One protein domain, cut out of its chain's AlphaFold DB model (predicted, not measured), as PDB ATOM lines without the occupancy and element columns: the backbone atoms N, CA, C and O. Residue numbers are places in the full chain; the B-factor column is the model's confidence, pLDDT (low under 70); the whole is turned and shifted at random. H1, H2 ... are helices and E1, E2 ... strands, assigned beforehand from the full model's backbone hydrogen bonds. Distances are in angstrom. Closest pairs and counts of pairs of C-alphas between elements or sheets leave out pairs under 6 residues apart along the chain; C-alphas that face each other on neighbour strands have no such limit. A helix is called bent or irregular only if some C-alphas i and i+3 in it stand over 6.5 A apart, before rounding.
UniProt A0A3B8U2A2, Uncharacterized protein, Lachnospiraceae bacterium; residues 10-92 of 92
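Overview. This is residues 10 to 92 of the 92 residues of an uncharacterized protein of Lachnospiraceae bacterium (UniProt A0A3B8U2A2). A two-stranded hairpin, E1 and E2, lies in the middle of a loose, open shape, with H1 at one end, and H2 and H3 meeting in a corner. Residues 48 to 56 and 84 to 92 stick out. The 83 residues printed, mostly helix, run E1, E2, H1, H2, H3; the strands are antiparallel, the radius of gyration of the C-alphas is 15.9 A, the spans 49 by 35 by 22 A.

Arrangement. Look first at the hairpin E1, residues 20 to 23, and E2, residues 35 to 38: N 38 and O 20, 2.8 A apart, are within hydrogen-bond range. H1, residues 41 to 52, is irregular: C-alphas 42 and 45 are 7.1 A apart, and 6 of 8 O i to N i+4 pairs are within range. H2, residues 60 to 71, and H3, residues 74 to 91, have every such pair; close but not clearly touching, they stand about perpendicular, 78 degrees, closest C-alphas Leu 69 and Phe 75, 5.4 A.

Along the chain. Find C-alpha 20, (13.111, -39.067, -20.004), where E1 begins; H3, 26.4 A, ends at C-alpha 91, (26.349, -51.445, 3.564).

Size, cuts and confidence. The printed part has no cut; E1 to E2 is a long link. Residue 92 is under pLDDT 70.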
ATOM      1  N   PHE A  10      18.887 -41.615 -21.568       91.56
ATOM      2  CA  PHE A  10      18.870 -40.194 -21.923       91.56
ATOM      3  C   PHE A  10      20.264 -39.546 -21.881       91.56
ATOM      4  O   PHE A  10      20.569 -38.708 -22.718       91.56
ATOM      5  N   SER A  11      21.109 -39.921 -20.916       90.06
ATOM      6  CA  SER A  11      22.479 -39.408 -20.816       90.06
ATOM      7  C   SER A  11      23.420 -40.015 -21.855       90.06
ATOM      8  O   SER A  11      24.432 -39.399 -22.182       90.06
ATOM      9  N   LEU A  12      23.120 -41.225 -22.327       92.31
ATOM     10  CA  LEU A  12      23.929 -41.953 -23.302       92.31
ATOM     11  C   LEU A  12      23.542 -41.641 -24.754       92.31
ATOM     12  O   LEU A  12      24.345 -41.891 -25.645       92.31
ATOM     13  N   GLU A  13      22.341 -41.108 -24.990       91.94
ATOM     14  CA  GLU A  13      21.804 -40.843 -26.325       91.94
ATOM     15  C   GLU A  13      22.063 -39.388 -26.772       91.94
ATOM     16  O   GLU A  13      21.355 -38.466 -26.346       91.94
ATOM     17  N   PRO A  14      23.049 -39.138 -27.653       83.50
ATOM     18  CA  PRO A  14      23.420 -37.786 -28.056       83.50
ATOM     19  C   PRO A  14      22.392 -37.128 -28.981       83.50
ATOM     20  O   PRO A  14      22.326 -35.898 -29.029       83.50
ATOM     21  N   LEU A  15      21.572 -37.909 -29.697       81.56
ATOM     22  CA  LEU A  15      20.599 -37.385 -30.662       81.56
ATOM     23  C   LEU A  15      19.295 -36.920 -30.002       81.56
ATOM     24  O   LEU A  15      18.338 -36.609 -30.704       81.56
ATOM     25  N   ARG A  16      19.243 -36.881 -28.659       80.69
ATOM     26  CA  ARG A  16      18.081 -36.441 -27.869       80.69
ATOM     27  C   ARG A  16      16.777 -37.122 -28.292       80.69
ATOM     28  O   ARG A  16      15.723 -36.520 -28.191       80.69
ATOM     29  N   SER A  17      16.822 -38.379 -28.723       88.94
ATOM     30  CA  SER A  17      15.648 -39.135 -29.191       88.94
ATOM     31  C   SER A  17      14.860 -39.807 -28.058       88.94
ATOM     32  O   SER A  17      13.853 -40.475 -28.292       88.94
ATOM     33  N   VAL A  18      15.305 -39.633 -26.812       93.06
ATOM     34  CA  VAL A  18      14.756 -40.304 -25.632       93.06
ATOM     35  C   VAL A  18      13.896 -39.336 -24.831       93.06
ATOM     36  O   VAL A  18      14.378 -38.309 -24.356       93.06
ATOM     37  N   ILE A  19      12.636 -39.704 -24.601       93.88
ATOM     38  CA  ILE A  19      11.793 -39.047 -23.598       93.88
ATOM     39  C   ILE A  19      12.199 -39.572 -22.218       93.88
ATOM     40  O   ILE A  19      11.982 -40.742 -21.895       93.88
ATOM     41  N   TYR A  20      12.779 -38.712 -21.383       93.69
ATOM     42  CA  TYR A  20      13.111 -39.067 -20.004       93.69
ATOM     43  C   TYR A  20      11.909 -38.800 -19.103       93.69
ATOM     44  O   TYR A  20      11.438 -37.671 -19.044       93.69
ATOM     45  N   MET A  21      11.436 -39.801 -18.359       94.62
ATOM     46  CA  MET A  21      10.318 -39.653 -17.420       94.62
ATOM     47  C   MET A  21      10.740 -39.999 -15.998       94.62
ATOM     48  O   MET A  21      11.468 -40.966 -15.770       94.62
ATOM     49  N   ASN A  22      10.254 -39.232 -15.023       93.94
ATOM     50  CA  ASN A  22      10.513 -39.499 -13.613       93.94
ATOM     51  C   ASN A  22       9.394 -38.938 -12.715       93.94
ATOM     52  O   ASN A  22       8.487 -38.241 -13.168       93.94
ATOM     53  N   THR A  23       9.433 -39.265 -11.422       94.88
ATOM     54  CA  THR A  23       8.443 -38.840 -10.426       94.88
ATOM     55  C   THR A  23       9.098 -38.351  -9.143       94.88
ATOM     56  O   THR A  23      10.226 -38.719  -8.806       94.88
ATOM     57  N   PHE A  24       8.354 -37.560  -8.368       93.88
ATOM     58  CA  PHE A  24       8.790 -37.116  -7.044       93.88
ATOM     59  C   PHE A  24       8.474 -38.113  -5.909       93.88
ATOM     60  O   PHE A  24       8.772 -37.860  -4.741       93.88
ATOM     61  N   THR A  25       7.910 -39.283  -6.229       92.19
ATOM     62  CA  THR A  25       7.425 -40.278  -5.254       92.19
ATOM     63  C   THR A  25       8.511 -40.775  -4.301       92.19
ATOM     64  O   THR A  25       8.274 -40.896  -3.102       92.19
ATOM     65  N   ARG A  26       9.712 -41.066  -4.819       88.00
ATOM     66  CA  ARG A  26      10.836 -41.612  -4.029       88.00
ATOM     67  C   ARG A  26      11.844 -40.557  -3.580       88.00
ATOM     68  O   ARG A  26      12.817 -40.913  -2.910       88.00
ATOM     69  N   THR A  27      11.652 -39.311  -4.000       88.75
ATOM     70  CA  THR A  27      12.577 -38.195  -3.779       88.75
ATOM     71  C   THR A  27      12.010 -37.154  -2.824       88.75
ATOM     72  O   THR A  27      12.793 -36.531  -2.120       88.75
ATOM     73  N   ILE A  28      10.683 -37.008  -2.764       88.88
ATOM     74  CA  ILE A  28       9.983 -36.115  -1.835       88.88
ATOM     75  C   ILE A  28       8.982 -36.913  -0.998       88.88
ATOM     76  O   ILE A  28       9.176 -37.063   0.203       88.88
ATOM     77  N   SER A  29       7.916 -37.432  -1.614       89.44
ATOM     78  CA  SER A  29       6.898 -38.250  -0.939       89.44
ATOM     79  C   SER A  29       5.908 -38.849  -1.951       89.44
ATOM     80  O   SER A  29       5.563 -38.178  -2.929       89.44
ATOM     81  N   PRO A  30       5.365 -40.061  -1.713       89.25
ATOM     82  CA  PRO A  30       4.280 -40.621  -2.520       89.25
ATOM     83  C   PRO A  30       3.023 -39.746  -2.587       89.25
ATOM     84  O   PRO A  30       2.325 -39.776  -3.600       89.25
ATOM     85  N   ALA A  31       2.764 -38.942  -1.551       89.94
ATOM     86  CA  ALA A  31       1.597 -38.062  -1.475       89.94
ATOM     87  C   ALA A  31       1.650 -36.887  -2.469       89.94
ATOM     88  O   ALA A  31       0.610 -36.338  -2.810       89.94
ATOM     89  N   VAL A  32       2.840 -36.524  -2.966       90.44
ATOM     90  CA  VAL A  32       3.007 -35.403  -3.907       90.44
ATOM     91  C   VAL A  32       2.330 -35.699  -5.248       90.44
ATOM     92  O   VAL A  32       1.771 -34.791  -5.851       90.44
ATOM     93  N   ARG A  33       2.346 -36.964  -5.702       91.31
ATOM     94  CA  ARG A  33       1.710 -37.419  -6.958       91.31
ATOM     95  C   ARG A  33       2.095 -36.586  -8.197       91.31
ATOM     96  O   ARG A  33       1.299 -36.443  -9.116       91.31
ATOM     97  N   VAL A  34       3.333 -36.083  -8.243       94.69
ATOM     98  CA  VAL A  34       3.871 -35.323  -9.384       94.69
ATOM     99  C   VAL A  34       4.892 -36.149 -10.160       94.69
ATOM    100  O   VAL A  34       5.849 -36.682  -9.587       94.69
ATOM    101  N   GLY A  35       4.676 -36.221 -11.471       93.19
ATOM    102  CA  GLY A  35       5.632 -36.688 -12.468       93.19
ATOM    103  C   GLY A  35       6.145 -35.532 -13.320       93.19
ATOM    104  O   GLY A  35       5.514 -34.480 -13.390       93.19
ATOM    105  N   TYR A  36       7.289 -35.734 -13.959       92.81
ATOM    106  CA  TYR A  36       7.821 -34.827 -14.967       92.81
ATOM    107  C   TYR A  36       8.469 -35.626 -16.091       92.81
ATOM    108  O   TYR A  36       8.867 -36.782 -15.913       92.81
ATOM    109  N   MET A  37       8.591 -34.982 -17.245       92.75
ATOM    110  CA  MET A  37       9.298 -35.523 -18.391       92.75
ATOM    111  C   MET A  37      10.217 -34.472 -19.001       92.75
ATOM    112  O   MET A  37       9.928 -33.279 -18.938       92.75
ATOM    113  N   VAL A  38      11.319 -34.927 -19.587       92.38
ATOM    114  CA  VAL A  38      12.190 -34.125 -20.444       92.38
ATOM    115  C   VAL A  38      11.965 -34.617 -21.864       92.38
ATOM    116  O   VAL A  38      12.199 -35.790 -22.161       92.38
ATOM    117  N   LEU A  39      11.446 -33.726 -22.703       91.56
ATOM    118  CA  LEU A  39      11.093 -34.022 -24.084       91.56
ATOM    119  C   LEU A  39      12.226 -33.611 -25.040       91.56
ATOM    120  O   LEU A  39      12.855 -32.571 -24.818       91.56
ATOM    121  N   PRO A  40      12.441 -34.374 -26.125       91.38
ATOM    122  CA  PRO A  40      13.148 -33.898 -27.311       91.38
ATOM    123  C   PRO A  40      12.519 -32.599 -27.827       91.38
ATOM    124  O   PRO A  40      11.291 -32.454 -27.813       91.38
ATOM    125  N   ALA A  41      13.338 -31.655 -28.291       88.44
ATOM    126  CA  ALA A  41      12.850 -30.349 -28.739       88.44
ATOM    127  C   ALA A  41      11.886 -30.485 -29.929       88.44
ATOM    128  O   ALA A  41      10.882 -29.779 -30.012       88.44
ATOM    129  N   GLU A  42      12.155 -31.461 -30.794       89.94
ATOM    130  CA  GLU A  42      11.390 -31.810 -31.987       89.94
ATOM    131  C   GLU A  42       9.964 -32.266 -31.648       89.94
ATOM    132  O   GLU A  42       9.042 -32.070 -32.435       89.94
ATOM    133  N   LEU A  43       9.761 -32.841 -30.457       90.06
ATOM    134  CA  LEU A  43       8.455 -33.324 -30.005       90.06
ATOM    135  C   LEU A  43       7.662 -32.273 -29.224       90.06
ATOM    136  O   LEU A  43       6.470 -32.472 -28.995       90.06
ATOM    137  N   SER A  44       8.280 -31.153 -28.825       88.69
ATOM    138  CA  SER A  44       7.649 -30.166 -27.940       88.69
ATOM    139  C   SER A  44       6.365 -29.578 -28.529       88.69
ATOM    140  O   SER A  44       5.368 -29.477 -27.818       88.69
ATOM    141  N   ALA A  45       6.366 -29.217 -29.818       90.06
ATOM    142  CA  ALA A  45       5.201 -28.613 -30.472       90.06
ATOM    143  C   ALA A  45       4.023 -29.599 -30.563       90.06
ATOM    144  O   ALA A  45       2.925 -29.302 -30.096       90.06
ATOM    145  N   SER A  46       4.278 -30.812 -31.064       90.56
ATOM    146  CA  SER A  46       3.261 -31.866 -31.174       90.56
ATOM    147  C   SER A  46       2.709 -32.287 -29.805       90.56
ATOM    148  O   SER A  46       1.502 -32.497 -29.643       90.56
ATOM    149  N   MET A  47       3.570 -32.351 -28.781       88.00
ATOM    150  CA  MET A  47       3.124 -32.617 -27.414       88.00
ATOM    151  C   MET A  47       2.255 -31.496 -26.864       88.00
ATOM    152  O   MET A  47       1.265 -31.777 -26.192       88.00
ATOM    153  N   GLN A  48       2.606 -30.241 -27.138       87.62
ATOM    154  CA  GLN A  48       1.831 -29.104 -26.669       87.62
ATOM    155  C   GLN A  48       0.441 -29.080 -27.300       87.62
ATOM    156  O   GLN A  48      -0.527 -28.887 -26.575       87.62
ATOM    157  N   GLU A  49       0.314 -29.371 -28.594       89.31
ATOM    158  CA  GLU A  49      -0.992 -29.537 -29.245       89.31
ATOM    159  C   GLU A  49      -1.808 -30.650 -28.581       89.31
ATOM    160  O   GLU A  49      -2.948 -30.422 -28.178       89.31
ATOM    161  N   THR A  50      -1.195 -31.817 -28.367       86.94
ATOM    162  CA  THR A  50      -1.869 -32.982 -27.771       86.94
ATOM    163  C   THR A  50      -2.294 -32.741 -26.318       86.94
ATOM    164  O   THR A  50      -3.381 -33.146 -25.913       86.94
ATOM    165  N   ILE A  51      -1.445 -32.089 -25.512       84.62
ATOM    166  CA  ILE A  51      -1.676 -31.878 -24.074       84.62
ATOM    167  C   ILE A  51      -2.473 -30.604 -23.798       84.62
ATOM    168  O   ILE A  51      -3.097 -30.520 -22.748       84.62
ATOM    169  N   SER A  52      -2.517 -29.636 -24.718       78.06
ATOM    170  CA  SER A  52      -3.209 -28.352 -24.513       78.06
ATOM    171  C   SER A  52      -4.679 -28.493 -24.110       78.06
ATOM    172  O   SER A  52      -5.198 -27.647 -23.384       78.06
ATOM    173  N   PHE A  53      -5.340 -29.571 -24.538       77.44
ATOM    174  CA  PHE A  53      -6.720 -29.871 -24.164       77.44
ATOM    175  C   PHE A  53      -6.853 -30.467 -22.750       77.44
ATOM    176  O   PHE A  53      -7.917 -30.397 -22.135       77.44
ATOM    177  N   TYR A  54      -5.786 -31.053 -22.210       77.06
ATOM    178  CA  TYR A  54      -5.774 -31.659 -20.886       77.06
ATOM    179  C   TYR A  54      -5.368 -30.638 -19.823       77.06
ATOM    180  O   TYR A  54      -4.324 -29.990 -19.902       77.06
ATOM    181  N   SER A  55      -6.161 -30.539 -18.758       77.50
ATOM    182  CA  SER A  55      -5.735 -29.810 -17.568       77.50
ATOM    183  C   SER A  55      -4.618 -30.579 -16.858       77.50
ATOM    184  O   SER A  55      -4.673 -31.800 -16.691       77.50
ATOM    185  N   CYS A  56      -3.581 -29.862 -16.417       82.81
ATOM    186  CA  CYS A  56      -2.580 -30.450 -15.536       82.81
ATOM    187  C   CYS A  56      -3.278 -30.916 -14.251       82.81
ATOM    188  O   CYS A  56      -3.866 -30.115 -13.527       82.81
ATOM    189  N   THR A  57      -3.200 -32.211 -13.955       87.12
ATOM    190  CA  THR A  57      -3.860 -32.813 -12.785       87.12
ATOM    191  C   THR A  57      -3.154 -32.497 -11.467       87.12
ATOM    192  O   THR A  57      -3.667 -32.811 -10.394       87.12
ATOM    193  N   VAL A  58      -1.975 -31.873 -11.525       91.88
ATOM    194  CA  VAL A  58      -1.215 -31.473 -10.344       91.88
ATOM    195  C   VAL A  58      -1.781 -30.163  -9.789       91.88
ATOM    196  O   VAL A  58      -1.788 -29.163 -10.508       91.88
ATOM    197  N   PRO A  59      -2.181 -30.104  -8.504       93.12
ATOM    198  CA  PRO A  59      -2.651 -28.866  -7.892       93.12
ATOM    199  C   PRO A  59      -1.621 -27.736  -7.998       93.12
ATOM    200  O   PRO A  59      -0.440 -27.943  -7.718       93.12
ATOM    201  N   VAL A  60      -2.073 -26.524  -8.330       93.75
ATOM    202  CA  VAL A  60      -1.216 -25.332  -8.504       93.75
ATOM    203  C   VAL A  60      -0.349 -25.062  -7.270       93.75
ATOM    204  O   VAL A  60       0.844 -24.803  -7.397       93.75
ATOM    205  N   PHE A  61      -0.907 -25.220  -6.066       94.62
ATOM    206  CA  PHE A  61      -0.146 -25.105  -4.817       94.62
ATOM    207  C   PHE A  61       1.060 -26.058  -4.774       94.62
ATOM    208  O   PHE A  61       2.170 -25.640  -4.454       94.62
ATOM    209  N   THR A  62       0.870 -27.325  -5.157       94.50
ATOM    210  CA  THR A  62       1.954 -28.314  -5.226       94.50
ATOM    211  C   THR A  62       3.002 -27.914  -6.262       94.50
ATOM    212  O   THR A  62       4.195 -28.056  -6.001       94.50
ATOM    213  N   GLN A  63       2.582 -27.375  -7.413       94.19
ATOM    214  CA  GLN A  63       3.507 -26.880  -8.438       94.19
ATOM    215  C   GLN A  63       4.375 -25.728  -7.906       94.19
ATOM    216  O   GLN A  63       5.593 -25.767  -8.062       94.19
ATOM    217  N   HIS A  64       3.778 -24.749  -7.214       95.88
ATOM    218  CA  HIS A  64       4.517 -23.638  -6.601       95.88
ATOM    219  C   HIS A  64       5.468 -24.107  -5.503       95.88
ATOM    220  O   HIS A  64       6.637 -23.733  -5.512       95.88
ATOM    221  N   MET A  65       4.999 -24.970  -4.599       94.94
ATOM    222  CA  MET A  65       5.839 -25.544  -3.547       94.94
ATOM    223  C   MET A  65       7.074 -26.245  -4.123       94.94
ATOM    224  O   MET A  65       8.184 -26.046  -3.631       94.94
ATOM    225  N   LEU A  66       6.901 -27.041  -5.185       95.19
ATOM    226  CA  LEU A  66       8.015 -27.690  -5.879       95.19
ATOM    227  C   LEU A  66       8.941 -26.673  -6.550       95.19
ATOM    228  O   LEU A  66      10.160 -26.814  -6.455       95.19
ATOM    229  N   ALA A  67       8.379 -25.652  -7.198       95.69
ATOM    230  CA  ALA A  67       9.154 -24.607  -7.851       95.69
ATOM    231  C   ALA A  67      10.045 -23.852  -6.854       95.69
ATOM    232  O   ALA A  67      11.228 -23.669  -7.135       95.69
ATOM    233  N   GLU A  68       9.524 -23.479  -5.681       96.75
ATOM    234  CA  GLU A  68      10.319 -22.837  -4.625       96.75
ATOM    235  C   GLU A  68      11.407 -23.771  -4.085       96.75
ATOM    236  O   GLU A  68      12.567 -23.372  -3.983       96.75
ATOM    237  N   LEU A  69      11.072 -25.038  -3.811       94.88
ATOM    238  CA  LEU A  69      12.024 -26.030  -3.295       94.88
ATOM    239  C   LEU A  69      13.203 -26.255  -4.258       94.88
ATOM    240  O   LEU A  69      14.348 -26.430  -3.830       94.88
ATOM    241  N   ILE A  70      12.920 -26.275  -5.563       95.56
ATOM    242  CA  ILE A  70      13.935 -26.410  -6.611       95.56
ATOM    243  C   ILE A  70      14.740 -25.113  -6.729       95.56
ATOM    244  O   ILE A  70      15.968 -25.165  -6.690       95.56
ATOM    245  N   ARG A  71      14.075 -23.953  -6.817       97.25
ATOM    246  CA  ARG A  71      14.735 -22.648  -6.991       97.25
ATOM    247  C   ARG A  71      15.644 -22.292  -5.812       97.25
ATOM    248  O   ARG A  71      16.713 -21.733  -6.024       97.25
ATOM    249  N   GLY A  72      15.252 -22.652  -4.589       96.44
ATOM    250  CA  GLY A  72      16.052 -22.462  -3.373       96.44
ATOM    251  C   GLY A  72      17.176 -23.491  -3.173       96.44
ATOM    252  O   GLY A  72      17.956 -23.384  -2.220       96.44
ATOM    253  N   GLY A  73      17.269 -24.515  -4.031       96.38
ATOM    254  CA  GLY A  73      18.246 -25.607  -3.919       96.38
ATOM    255  C   GLY A  73      17.968 -26.603  -2.782       96.38
ATOM    256  O   GLY A  73      18.757 -27.521  -2.546       96.38
ATOM    257  N   ASP A  74      16.847 -26.461  -2.071       95.44
ATOM    258  CA  ASP A  74      16.448 -27.365  -0.987       95.44
ATOM    259  C   ASP A  74      16.203 -28.785  -1.488       95.44
ATOM    260  O   ASP A  74      16.550 -29.759  -0.811       95.44
ATOM    261  N   PHE A  75      15.664 -28.912  -2.703       94.25
ATOM    262  CA  PHE A  75      15.447 -30.205  -3.338       94.25
ATOM    263  C   PHE A  75      16.755 -30.986  -3.493       94.25
ATOM    264  O   PHE A  75      16.849 -32.149  -3.094       94.25
ATOM    265  N   GLU A  76      17.792 -30.339  -4.024       94.62
ATOM    266  CA  GLU A  76      19.091 -30.967  -4.250       94.62
ATOM    267  C   GLU A  76      19.755 -31.372  -2.925       94.62
ATOM    268  O   GLU A  76      20.200 -32.517  -2.767       94.62
ATOM    269  N   ARG A  77      19.734 -30.476  -1.925       95.44
ATOM    270  CA  ARG A  77      20.213 -30.772  -0.563       95.44
ATOM    271  C   ARG A  77      19.497 -31.988   0.031       95.44
ATOM    272  O   ARG A  77      20.141 -32.881   0.594       95.44
ATOM    273  N   HIS A  78      18.174 -32.056  -0.121       93.56
ATOM    274  CA  HIS A  78      17.373 -33.182   0.349       93.56
ATOM    275  C   HIS A  78      17.770 -34.493  -0.345       93.56
ATOM    276  O   HIS A  78      18.021 -35.494   0.335       93.56
ATOM    277  N   ILE A  79      17.879 -34.489  -1.676       92.81
ATOM    278  CA  ILE A  79      18.266 -35.661  -2.473       92.81
ATOM    279  C   ILE A  79      19.633 -36.196  -2.064       92.81
ATOM    280  O   ILE A  79      19.785 -37.405  -1.865       92.81
ATOM    281  N   ASN A  80      20.614 -35.313  -1.883       93.12
ATOM    282  CA  ASN A  80      21.957 -35.705  -1.468       93.12
ATOM    283  C   ASN A  80      21.944 -36.395  -0.096       93.12
ATOM    284  O   ASN A  80      22.571 -37.445   0.083       93.12
ATOM    285  N   ARG A  81      21.138 -35.887   0.848       92.12
ATOM    286  CA  ARG A  81      20.927 -36.525   2.156       92.12
ATOM    287  C   ARG A  81      20.246 -37.893   2.033       92.12
ATOM    288  O   ARG A  81      20.685 -38.843   2.683       92.12
ATOM    289  N   VAL A  82      19.204 -38.021   1.208       90.31
ATOM    290  CA  VAL A  82      18.494 -39.298   0.984       90.31
ATOM    291  C   VAL A  82      19.413 -40.340   0.347       90.31
ATOM    292  O   VAL A  82      19.456 -41.479   0.810       90.31
ATOM    293  N   ARG A  83      20.195 -39.957  -0.669       88.56
ATOM    294  CA  ARG A  83      21.181 -40.837  -1.318       88.56
ATOM    295  C   ARG A  83      22.233 -41.327  -0.327       88.56
ATOM    296  O   ARG A  83      22.537 -42.516  -0.314       88.56
ATOM    297  N   ARG A  84      22.741 -40.442   0.541       90.06
ATOM    298  CA  ARG A  84      23.691 -40.820   1.599       90.06
ATOM    299  C   ARG A  84      23.092 -41.855   2.554       90.06
ATOM    300  O   ARG A  84      23.738 -42.866   2.800       90.06
ATOM    301  N   LYS A  85      21.858 -41.642   3.025       89.44
ATOM    302  CA  LYS A  85      21.161 -42.599   3.903       89.44
ATOM    303  C   LYS A  85      20.943 -43.958   3.233       89.44
ATOM    304  O   LYS A  85      21.158 -44.983   3.865       89.44
ATOM    305  N   ARG A  86      20.549 -43.975   1.953       86.25
ATOM    306  CA  ARG A  86      20.350 -45.226   1.201       86.25
ATOM    307  C   ARG A  86      21.642 -46.018   1.014       86.25
ATOM    308  O   ARG A  86      21.591 -47.233   1.093       86.25
ATOM    309  N   ARG A  87      22.774 -45.343   0.786       86.25
ATOM    310  CA  ARG A  87      24.084 -46.010   0.700       86.25
ATOM    311  C   ARG A  87      24.472 -46.663   2.024       86.25
ATOM    312  O   ARG A  87      24.779 -47.841   2.029       86.25
ATOM    313  N   GLN A  88      24.341 -45.935   3.135       87.88
ATOM    314  CA  GLN A  88      24.625 -46.474   4.473       87.88
ATOM    315  C   GLN A  88      23.767 -47.702   4.804       87.88
ATOM    316  O   GLN A  88      24.267 -48.671   5.352       87.88
ATOM    317  N   ALA A  89      22.482 -47.675   4.441       85.75
ATOM    318  CA  ALA A  89      21.574 -48.798   4.667       85.75
ATOM    319  C   ALA A  89      21.832 -50.013   3.757       85.75
ATOM    320  O   ALA A  89      21.303 -51.077   4.037       85.75
ATOM    321  N   ALA A  90      22.579 -49.857   2.660       81.38
ATOM    322  CA  ALA A  90      22.953 -50.958   1.768       81.38
ATOM    323  C   ALA A  90      24.300 -51.604   2.148       81.38
ATOM    324  O   ALA A  90      24.658 -52.636   1.586       81.38
ATOM    325  N   GLU A  91      25.060 -50.968   3.044       70.62
ATOM    326  CA  GLU A  91      26.349 -51.445   3.564       70.62
ATOM    327  C   GLU A  91      26.206 -52.211   4.895       70.62
ATOM    328  O   GLU A  91      27.151 -52.890   5.294       70.62
ATOM    329  N   MET A  92      25.049 -52.102   5.563       60.19
ATOM    330  CA  MET A  92      24.646 -52.910   6.728       60.19
ATOM    331  C   MET A  92      23.902 -54.165   6.281       60.19
ATOM    332  O   MET A  92      24.132 -55.220   6.909       60.19
TER     333      MET A  92